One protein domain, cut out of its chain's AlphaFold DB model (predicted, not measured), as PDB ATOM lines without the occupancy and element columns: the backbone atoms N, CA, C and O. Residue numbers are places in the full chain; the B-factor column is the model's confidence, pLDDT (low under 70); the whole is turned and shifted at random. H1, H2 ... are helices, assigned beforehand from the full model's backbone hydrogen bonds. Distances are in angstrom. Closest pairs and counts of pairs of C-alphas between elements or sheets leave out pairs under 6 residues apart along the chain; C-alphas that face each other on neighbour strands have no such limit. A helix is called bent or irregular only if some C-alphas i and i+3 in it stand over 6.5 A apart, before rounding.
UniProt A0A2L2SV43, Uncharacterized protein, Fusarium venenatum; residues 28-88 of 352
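AT A GLANCE: This is residues 28 to 88 of the 352 residues of an uncharacterized protein of Fusarium venenatum (UniProt A0A2L2SV43). Three helices make a small packed body: H4 packs on both H1 and H2 and crosses each steeply, while H1 and H2 come near each other at a corner by their link. The short H3 sits beside the last turns of H2, meeting it at a corner by their link, and the long unnamed stretch of residues 65 to 76 folds back from H3 and loops round to H4. The printed part has 61 residues with four named helices in the order H1, H2, H3, H4 and no named strand; its class is all helix. It is compact and rounded, with a radius of gyration of the C-alphas of 10.6 A and spans of 27 by 20 by 20 A.

IN THESE COORDINATES: Start at Tyr 28 and go on to C-alpha 33 at (28.642, -39.434, 36.130), where H1 begins; it holds residues 33 to 39 and is 10.2 A long. Next find C-alpha 44 at (33.980, -40.969, 49.603); from there H2, residues 44 to 56, runs 18.2 A and is the longest helix. H3 follows at residues 60 to 64; it is irregular, but only just, with C-alphas 61 and 64 6.53 A apart. Last comes H4, residues 77 to 87, which runs 15.0 A and ends at C-alpha 87 at (29.210, -34.368, 47.039).

HOW THE PARTS SIT: Look first at Ala 35 and Ala 83, the closest C-alphas of H1 and H4, 4.5 A apart. These helices touch and run the same way at a steep tilt of 55 degrees. H2 and H4 also touch, with the C-alphas of Cys 48 and Cys 84 closest at 5.1 A; they run opposite ways at a steep tilt of 65 degrees. H1 and H2 are close but not clearly touching, with the C-alphas of Met 38 and Tyr 44 closest at 6.3 A. Their steep tilt of 69 degrees, opposite ways, is only just short of about perpendicular. H2 and H3 only just touch, and only at the corner by their link, with 3 pairs of C-alphas within 8 A; H2 does so with residues 54 to 55 alone, and the closest C-alphas are those of Met 54 and Tyr 62, 7.2 A apart. H3 and H4 are close but not clearly touching, with the C-alphas of Leu 63 and Ile 77 closest at 7.3 A. H1 and H3 are apart. In H1, H2 and H4 every O i to N i+4 pair is within hydrogen-bond range; in H3 it is 0 of 1, beside 1 of 2 O i to N i+3 pairs.

THE WHOLE: The two C-alphas farthest apart are those of Ala 40 and Gly 58, at 28.8 A. The printed part has no cut. The links H1 to H2 and H2 to H3 are tight, and the link H3 to H4, 12 residues, is long. The mean pLDDT of the printed part is 87.4; look for values under 70 at residues 28 to 29, residue 31 and residues 60 to 63.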
ATOM      1  N   TYR A  28      27.728 -25.913  39.955       63.31
ATOM      2  CA  TYR A  28      28.387 -27.057  39.353       63.31
ATOM      3  C   TYR A  28      27.260 -27.997  38.946       63.31
ATOM      4  O   TYR A  28      26.336 -28.230  39.732       63.31
ATOM      5  N   ASP A  29      27.245 -28.390  37.679       69.94
ATOM      6  CA  ASP A  29      26.214 -29.290  37.197       69.94
ATOM      7  C   ASP A  29      26.551 -30.664  37.771       69.94
ATOM      8  O   ASP A  29      27.372 -31.404  37.240       69.94
ATOM      9  N   CYS A  30      25.985 -30.963  38.938       74.94
ATOM     10  CA  CYS A  30      26.249 -32.194  39.678       74.94
ATOM     11  C   CYS A  30      25.625 -33.435  39.026       74.94
ATOM     12  O   CYS A  30      25.520 -34.473  39.670       74.94
ATOM     13  N   SER A  31      25.203 -33.318  37.762       64.19
ATOM     14  CA  SER A  31      24.785 -34.420  36.900       64.19
ATOM     15  C   SER A  31      25.966 -35.199  36.303       64.19
ATOM     16  O   SER A  31      25.759 -36.127  35.523       64.19
ATOM     17  N   ASP A  32      27.204 -34.848  36.661       76.69
ATOM     18  CA  ASP A  32      28.380 -35.591  36.222       76.69
ATOM     19  C   ASP A  32      28.389 -37.021  36.782       76.69
ATOM     20  O   ASP A  32      28.386 -37.251  37.993       76.69
ATOM     21  N   THR A  33      28.492 -37.986  35.864       88.00
ATOM     22  CA  THR A  33      28.642 -39.434  36.130       88.00
ATOM     23  C   THR A  33      29.676 -39.770  37.214       88.00
ATOM     24  O   THR A  33      29.446 -40.662  38.025       88.00
ATOM     25  N   CYS A  34      30.776 -39.012  37.304       94.00
ATOM     26  CA  CYS A  34      31.802 -39.195  38.340       94.00
ATOM     27  C   CYS A  34      31.250 -38.962  39.762       94.00
ATOM     28  O   CYS A  34      31.598 -39.717  40.664       94.00
ATOM     29  N   ALA A  35      30.350 -37.994  39.985       94.31
ATOM     30  CA  ALA A  35      29.775 -37.746  41.312       94.31
ATOM     31  C   ALA A  35      28.803 -38.857  41.745       94.31
ATOM     32  O   ALA A  35      28.818 -39.281  42.902       94.31
ATOM     33  N   GLU A  36      27.976 -39.357  40.823       94.12
ATOM     34  CA  GLU A  36      27.055 -40.463  41.111       94.12
ATOM     35  C   GLU A  36      27.808 -41.760  41.430       94.12
ATOM     36  O   GLU A  36      27.491 -42.429  42.413       94.12
ATOM     37  N   GLU A  37      28.845 -42.079  40.652       95.06
ATOM     38  CA  GLU A  37      29.677 -43.263  40.877       95.06
ATOM     39  C   GLU A  37      30.536 -43.147  42.144       95.06
ATOM     40  O   GLU A  37      30.688 -44.126  42.875       95.06
ATOM     41  N   MET A  38      31.054 -41.957  42.465       95.00
ATOM     42  CA  MET A  38      31.790 -41.729  43.713       95.00
ATOM     43  C   MET A  38      30.923 -41.965  44.951       95.00
ATOM     44  O   MET A  38      31.416 -42.534  45.921       95.00
ATOM     45  N   ARG A  39      29.633 -41.600  44.914       95.12
ATOM     46  CA  ARG A  39      28.703 -41.824  46.035       95.12
ATOM     47  C   ARG A  39      28.500 -43.311  46.355       95.12
ATOM     48  O   ARG A  39      28.098 -43.646  47.465       95.12
ATOM     49  N   ALA A  40      28.773 -44.206  45.404       95.25
ATOM     50  CA  ALA A  40      28.682 -45.650  45.608       95.25
ATOM     51  C   ALA A  40      29.901 -46.253  46.338       95.25
ATOM     52  O   ALA A  40      29.895 -47.448  46.631       95.25
ATOM     53  N   ILE A  41      30.947 -45.464  46.614       95.56
ATOM     54  CA  ILE A  41      32.156 -45.912  47.316       95.56
ATOM     55  C   ILE A  41      32.071 -45.519  48.792       95.56
ATOM     56  O   ILE A  41      32.045 -44.336  49.114       95.56
ATOM     57  N   ASP A  42      32.113 -46.492  49.703       95.69
ATOM     58  CA  ASP A  42      32.197 -46.211  51.142       95.69
ATOM     59  C   ASP A  42      33.441 -45.368  51.474       95.69
ATOM     60  O   ASP A  42      34.562 -45.701  51.083       95.69
ATOM     61  N   GLY A  43      33.242 -44.282  52.225       93.88
ATOM     62  CA  GLY A  43      34.311 -43.360  52.622       93.88
ATOM     63  C   GLY A  43      34.607 -42.229  51.625       93.88
ATOM     64  O   GLY A  43      35.590 -41.503  51.799       93.88
ATOM     65  N   TYR A  44      33.786 -42.055  50.577       94.88
ATOM     66  CA  TYR A  44      33.980 -40.969  49.603       94.88
ATOM     67  C   TYR A  44      33.920 -39.573  50.242       94.88
ATOM     68  O   TYR A  44      34.574 -38.646  49.760       94.88
ATOM     69  N   GLU A  45      33.154 -39.415  51.324       94.19
ATOM     70  CA  GLU A  45      32.983 -38.141  52.025       94.19
ATOM     71  C   GLU A  45      34.287 -37.709  52.692       94.19
ATOM     72  O   GLU A  45      34.751 -36.591  52.465       94.19
ATOM     73  N   GLU A  46      34.928 -38.597  53.456       93.19
ATOM     74  CA  GLU A  46      36.211 -38.333  54.105       93.19
ATOM     75  C   GLU A  46      37.310 -38.049  53.082       93.19
ATOM     76  O   GLU A  46      38.102 -37.123  53.272       93.19
ATOM     77  N   ASP A  47      37.337 -38.797  51.978       92.88
ATOM     78  CA  ASP A  47      38.298 -38.581  50.898       92.88
ATOM     79  C   ASP A  47      38.107 -37.215  50.234       92.88
ATOM     80  O   ASP A  47      39.085 -36.491  50.013       92.88
ATOM     81  N   CYS A  48      36.858 -36.829  49.957       93.88
ATOM     82  CA  CYS A  48      36.546 -35.517  49.408       93.88
ATOM     83  C   CYS A  48      36.881 -34.394  50.389       93.88
ATOM     84  O   CYS A  48      37.510 -33.415  49.988       93.88
ATOM     85  N   TYR A  49      36.553 -34.533  51.674       92.44
ATOM     86  CA  TYR A  49      36.918 -33.547  52.693       92.44
ATOM     87  C   TYR A  49      38.428 -33.404  52.844       92.44
ATOM     88  O   TYR A  49      38.953 -32.288  52.851       92.44
ATOM     89  N   HIS A  50      39.142 -34.523  52.932       90.81
ATOM     90  CA  HIS A  50      40.592 -34.526  53.035       90.81
ATOM     91  C   HIS A  50      41.212 -33.849  51.808       90.81
ATOM     92  O   HIS A  50      42.068 -32.972  51.943       90.81
ATOM     93  N   TYR A  51      40.727 -34.171  50.610       91.44
ATOM     94  CA  TYR A  51      41.214 -33.570  49.378       91.44
ATOM     95  C   TYR A  51      40.905 -32.067  49.267       91.44
ATOM     96  O   TYR A  51      41.807 -31.277  48.975       91.44
ATOM     97  N   LEU A  52      39.677 -31.640  49.573       91.00
ATOM     98  CA  LEU A  52      39.290 -30.225  49.582       91.00
ATOM     99  C   LEU A  52      40.076 -29.423  50.636       91.00
ATOM    100  O   LEU A  52      40.508 -28.306  50.360       91.00
ATOM    101  N   SER A  53      40.371 -30.009  51.803       89.69
ATOM    102  CA  SER A  53      41.215 -29.365  52.823       89.69
ATOM    103  C   SER A  53      42.665 -29.152  52.351       89.69
ATOM    104  O   SER A  53      43.310 -28.147  52.675       89.69
ATOM    105  N   MET A  54      43.186 -30.060  51.516       86.12
ATOM    106  CA  MET A  54      44.498 -29.898  50.880       86.12
ATOM    107  C   MET A  54      44.499 -28.780  49.828       86.12
ATOM    108  O   MET A  54      45.510 -28.086  49.690       86.12
ATOM    109  N   ILE A  55      43.378 -28.559  49.130       84.31
ATOM    110  CA  ILE A  55      43.209 -27.418  48.217       84.31
ATOM    111  C   ILE A  55      43.217 -26.104  49.002       84.31
ATOM    112  O   ILE A  55      44.003 -25.210  48.682       84.31
ATOM    113  N   GLU A  56      42.395 -25.995  50.051       84.06
ATOM    114  CA  GLU A  56      42.271 -24.766  50.852       84.06
ATOM    115  C   GLU A  56      43.589 -24.376  51.539       84.06
ATOM    116  O   GLU A  56      43.907 -23.192  51.648       84.06
ATOM    117  N   SER A  57      44.400 -25.356  51.948       85.00
ATOM    118  CA  SER A  57      45.714 -25.102  52.557       85.00
ATOM    119  C   SER A  57      46.791 -24.616  51.574       85.00
ATOM    120  O   SER A  57      47.923 -24.359  51.989       85.00
ATOM    121  N   GLY A  58      46.485 -24.486  50.276       80.56
ATOM    122  CA  GLY A  58      47.461 -24.093  49.256       80.56
ATOM    123  C   GLY A  58      48.495 -25.184  48.966       80.56
ATOM    124  O   GLY A  58      49.550 -24.917  48.385       80.56
ATOM    125  N   SER A  59      48.204 -26.431  49.344       75.75
ATOM    126  CA  SER A  59      49.091 -27.581  49.169       75.75
ATOM    127  C   SER A  59      49.032 -28.119  47.731       75.75
ATOM    128  O   SER A  59      48.860 -29.315  47.501       75.75
ATOM    129  N   ALA A  60      49.220 -27.232  46.744       56.91
ATOM    130  CA  ALA A  60      49.049 -27.492  45.310       56.91
ATOM    131  C   ALA A  60      49.853 -28.700  44.790       56.91
ATOM    132  O   ALA A  60      49.476 -29.335  43.807       56.91
ATOM    133  N   ARG A  61      50.932 -29.081  45.489       61.44
ATOM    134  CA  ARG A  61      51.758 -30.252  45.158       61.44
ATOM    135  C   ARG A  61      50.988 -31.580  45.213       61.44
ATOM    136  O   ARG A  61      51.361 -32.517  44.507       61.44
ATOM    137  N   TYR A  62      49.916 -31.661  46.001       61.34
ATOM    138  CA  TYR A  62      49.101 -32.875  46.139       61.34
ATOM    139  C   TYR A  62      47.953 -32.965  45.129       61.34
ATOM    140  O   TYR A  62      47.366 -34.031  44.969       61.34
ATOM    141  N   LEU A  63      47.697 -31.903  44.360       68.12
ATOM    142  CA  LEU A  63      46.633 -31.886  43.352       68.12
ATOM    143  C   LEU A  63      46.980 -32.705  42.104       68.12
ATOM    144  O   LEU A  63      46.128 -32.935  41.261       68.12
ATOM    145  N   SER A  64      48.213 -33.196  41.977       74.56
ATOM    146  CA  SER A  64      48.623 -33.994  40.815       74.56
ATOM    147  C   SER A  64      48.121 -35.443  40.840       74.56
ATOM    148  O   SER A  64      48.282 -36.154  39.847       74.56
ATOM    149  N   LYS A  65      47.544 -35.921  41.955       85.19
ATOM    150  CA  LYS A  65      47.175 -37.334  42.108       85.19
ATOM    151  C   LYS A  65      45.767 -37.503  42.665       85.19
ATOM    152  O   LYS A  65      45.514 -37.237  43.833       85.19
ATOM    153  N   ILE A  66      44.892 -38.039  41.820       88.56
ATOM    154  CA  ILE A  66      43.607 -38.608  42.228       88.56
ATOM    155  C   ILE A  66      43.895 -39.891  43.032       88.56
ATOM    156  O   ILE A  66      44.760 -40.674  42.605       88.56
ATOM    157  N   PRO A  67      43.206 -40.146  44.160       90.94
ATOM    158  CA  PRO A  67      43.280 -41.437  44.834       90.94
ATOM    159  C   PRO A  67      42.988 -42.583  43.857       90.94
ATOM    160  O   PRO A  67      42.170 -42.457  42.945       90.94
ATOM    161  N   LYS A  68      43.686 -43.713  44.017       91.62
ATOM    162  CA  LYS A  68      43.644 -44.801  43.025       91.62
ATOM    163  C   LYS A  68      42.227 -45.334  42.794       91.62
ATOM    164  O   LYS A  68      41.938 -45.689  41.656       91.62
ATOM    165  N   GLN A  69      41.366 -45.343  43.819       93.31
ATOM    166  CA  GLN A  69      39.977 -45.793  43.675       93.31
ATOM    167  C   GLN A  69      39.145 -44.927  42.713       93.31
ATOM    168  O   GLN A  69      38.312 -45.466  41.998       93.31
ATOM    169  N   TYR A  70      39.424 -43.624  42.600       94.69
ATOM    170  CA  TYR A  70      38.632 -42.710  41.761       94.69
ATOM    171  C   TYR A  70      39.208 -42.512  40.356       94.69
ATOM    172  O   TYR A  70      38.559 -41.928  39.494       94.69
ATOM    173  N   LYS A  71      40.419 -43.020  40.088       93.31
ATOM    174  CA  LYS A  71      41.101 -42.849  38.793       93.31
ATOM    175  C   LYS A  71      40.335 -43.474  37.616       93.31
ATOM    176  O   LYS A  71      40.525 -43.049  36.482       93.31
ATOM    177  N   TYR A  72      39.520 -44.494  37.879       93.75
ATOM    178  CA  TYR A  72      38.718 -45.177  36.858       93.75
ATOM    179  C   TYR A  72      37.311 -44.592  36.702       93.75
ATOM    180  O   TYR A  72      36.668 -44.865  35.696       93.75
ATOM    181  N   ILE A  73      36.875 -43.785  37.671       94.12
ATOM    182  CA  ILE A  73      35.538 -43.183  37.736       94.12
ATOM    183  C   ILE A  73      35.570 -41.765  37.157       94.12
ATOM    184  O   ILE A  73      34.733 -41.379  36.348       94.12
ATOM    185  N   CYS A  74      36.593 -40.989  37.511       94.69
ATOM    186  CA  CYS A  74      36.726 -39.593  37.108       94.69
ATOM    187  C   CYS A  74      37.818 -39.460  36.036       94.69
ATOM    188  O   CYS A  74      38.935 -39.954  36.220       94.69
ATOM    189  N   ARG A  75      37.539 -38.781  34.909       90.50
ATOM    190  CA  ARG A  75      38.478 -38.703  33.763       90.50
ATOM    191  C   ARG A  75      39.664 -37.771  33.996       90.50
ATOM    192  O   ARG A  75      40.506 -37.594  33.115       90.50
ATOM    193  N   GLY A  76      39.769 -37.185  35.178       91.06
ATOM    194  CA  GLY A  76      40.859 -36.303  35.538       91.06
ATOM    195  C   GLY A  76      40.654 -35.690  36.908       91.06
ATOM    196  O   GLY A  76      39.653 -35.923  37.584       91.06
ATOM    197  N   ILE A  77      41.643 -34.897  37.320       90.00
ATOM    198  CA  ILE A  77      41.600 -34.220  38.613       90.00
ATOM    199  C   ILE A  77      40.459 -33.203  38.666       90.00
ATOM    200  O   ILE A  77      39.830 -33.061  39.701       90.00
ATOM    201  N   VAL A  78      40.161 -32.547  37.541       89.88
ATOM    202  CA  VAL A  78      39.089 -31.550  37.438       89.88
ATOM    203  C   VAL A  78      37.729 -32.192  37.714       89.88
ATOM    204  O   VAL A  78      36.986 -31.678  38.542       89.88
ATOM    205  N   ASP A  79      37.445 -33.348  37.108       92.06
ATOM    206  CA  ASP A  79      36.200 -34.093  37.338       92.06
ATOM    207  C   ASP A  79      36.079 -34.539  38.798       92.06
ATOM    208  O   ASP A  79      35.032 -34.366  39.410       92.06
ATOM    209  N   PHE A  80      37.171 -35.046  39.381       93.88
ATOM    210  CA  PHE A  80      37.206 -35.455  40.787       93.88
ATOM    211  C   PHE A  80      36.959 -34.275  41.742       93.88
ATOM    212  O   PHE A  80      36.175 -34.385  42.680       93.88
ATOM    213  N   VAL A  81      37.587 -33.122  41.487       93.06
ATOM    214  CA  VAL A  81      37.390 -31.893  42.273       93.06
ATOM    215  C   VAL A  81      35.935 -31.433  42.184       93.06
ATOM    216  O   VAL A  81      35.316 -31.159  43.211       93.06
ATOM    217  N   ASN A  82      35.375 -31.374  40.972       92.44
ATOM    218  CA  ASN A  82      33.986 -30.970  40.749       92.44
ATOM    219  C   ASN A  82      33.008 -31.933  41.431       92.44
ATOM    220  O   ASN A  82      32.078 -31.481  42.098       92.44
ATOM    221  N   ALA A  83      33.251 -33.242  41.332       94.50
ATOM    222  CA  ALA A  83      32.465 -34.249  42.030       94.50
ATOM    223  C   ALA A  83      32.534 -34.061  43.547       94.50
ATOM    224  O   ALA A  83      31.494 -34.053  44.197       94.50
ATOM    225  N   CYS A  84      33.712 -33.797  44.116       94.38
ATOM    226  CA  CYS A  84      33.827 -33.505  45.542       94.38
ATOM    227  C   CYS A  84      33.098 -32.226  45.965       94.38
ATOM    228  O   CYS A  84      32.484 -32.219  47.026       94.38
ATOM    229  N   TYR A  85      33.088 -31.165  45.152       92.56
ATOM    230  CA  TYR A  85      32.273 -29.975  45.437       92.56
ATOM    231  C   TYR A  85      30.767 -30.241  45.346       92.56
ATOM    232  O   TYR A  85      29.991 -29.597  46.046       92.56
ATOM    233  N   CYS A  86      30.354 -31.184  44.501       92.94
ATOM    234  CA  CYS A  86      28.968 -31.622  44.377       92.94
ATOM    235  C   CYS A  86      28.518 -32.566  45.495       92.94
ATOM    236  O   CYS A  86      27.333 -32.618  45.825       92.94
ATOM    237  N   LEU A  87      29.454 -33.338  46.039       92.38
ATOM    238  CA  LEU A  87      29.210 -34.368  47.039       92.38
ATOM    239  C   LEU A  87      29.437 -33.890  48.471       92.38
ATOM    240  O   LEU A  87      28.865 -34.480  49.382       92.38
ATOM    241  N   ALA A  88      30.244 -32.847  48.681       85.69
ATOM    242  CA  ALA A  88      30.473 -32.290  50.005       85.69
ATOM    243  C   ALA A  88      29.135 -31.795  50.587       85.69
ATOM    244  O   ALA A  88      28.526 -30.892  50.005       85.69
TER     245      ALA A  88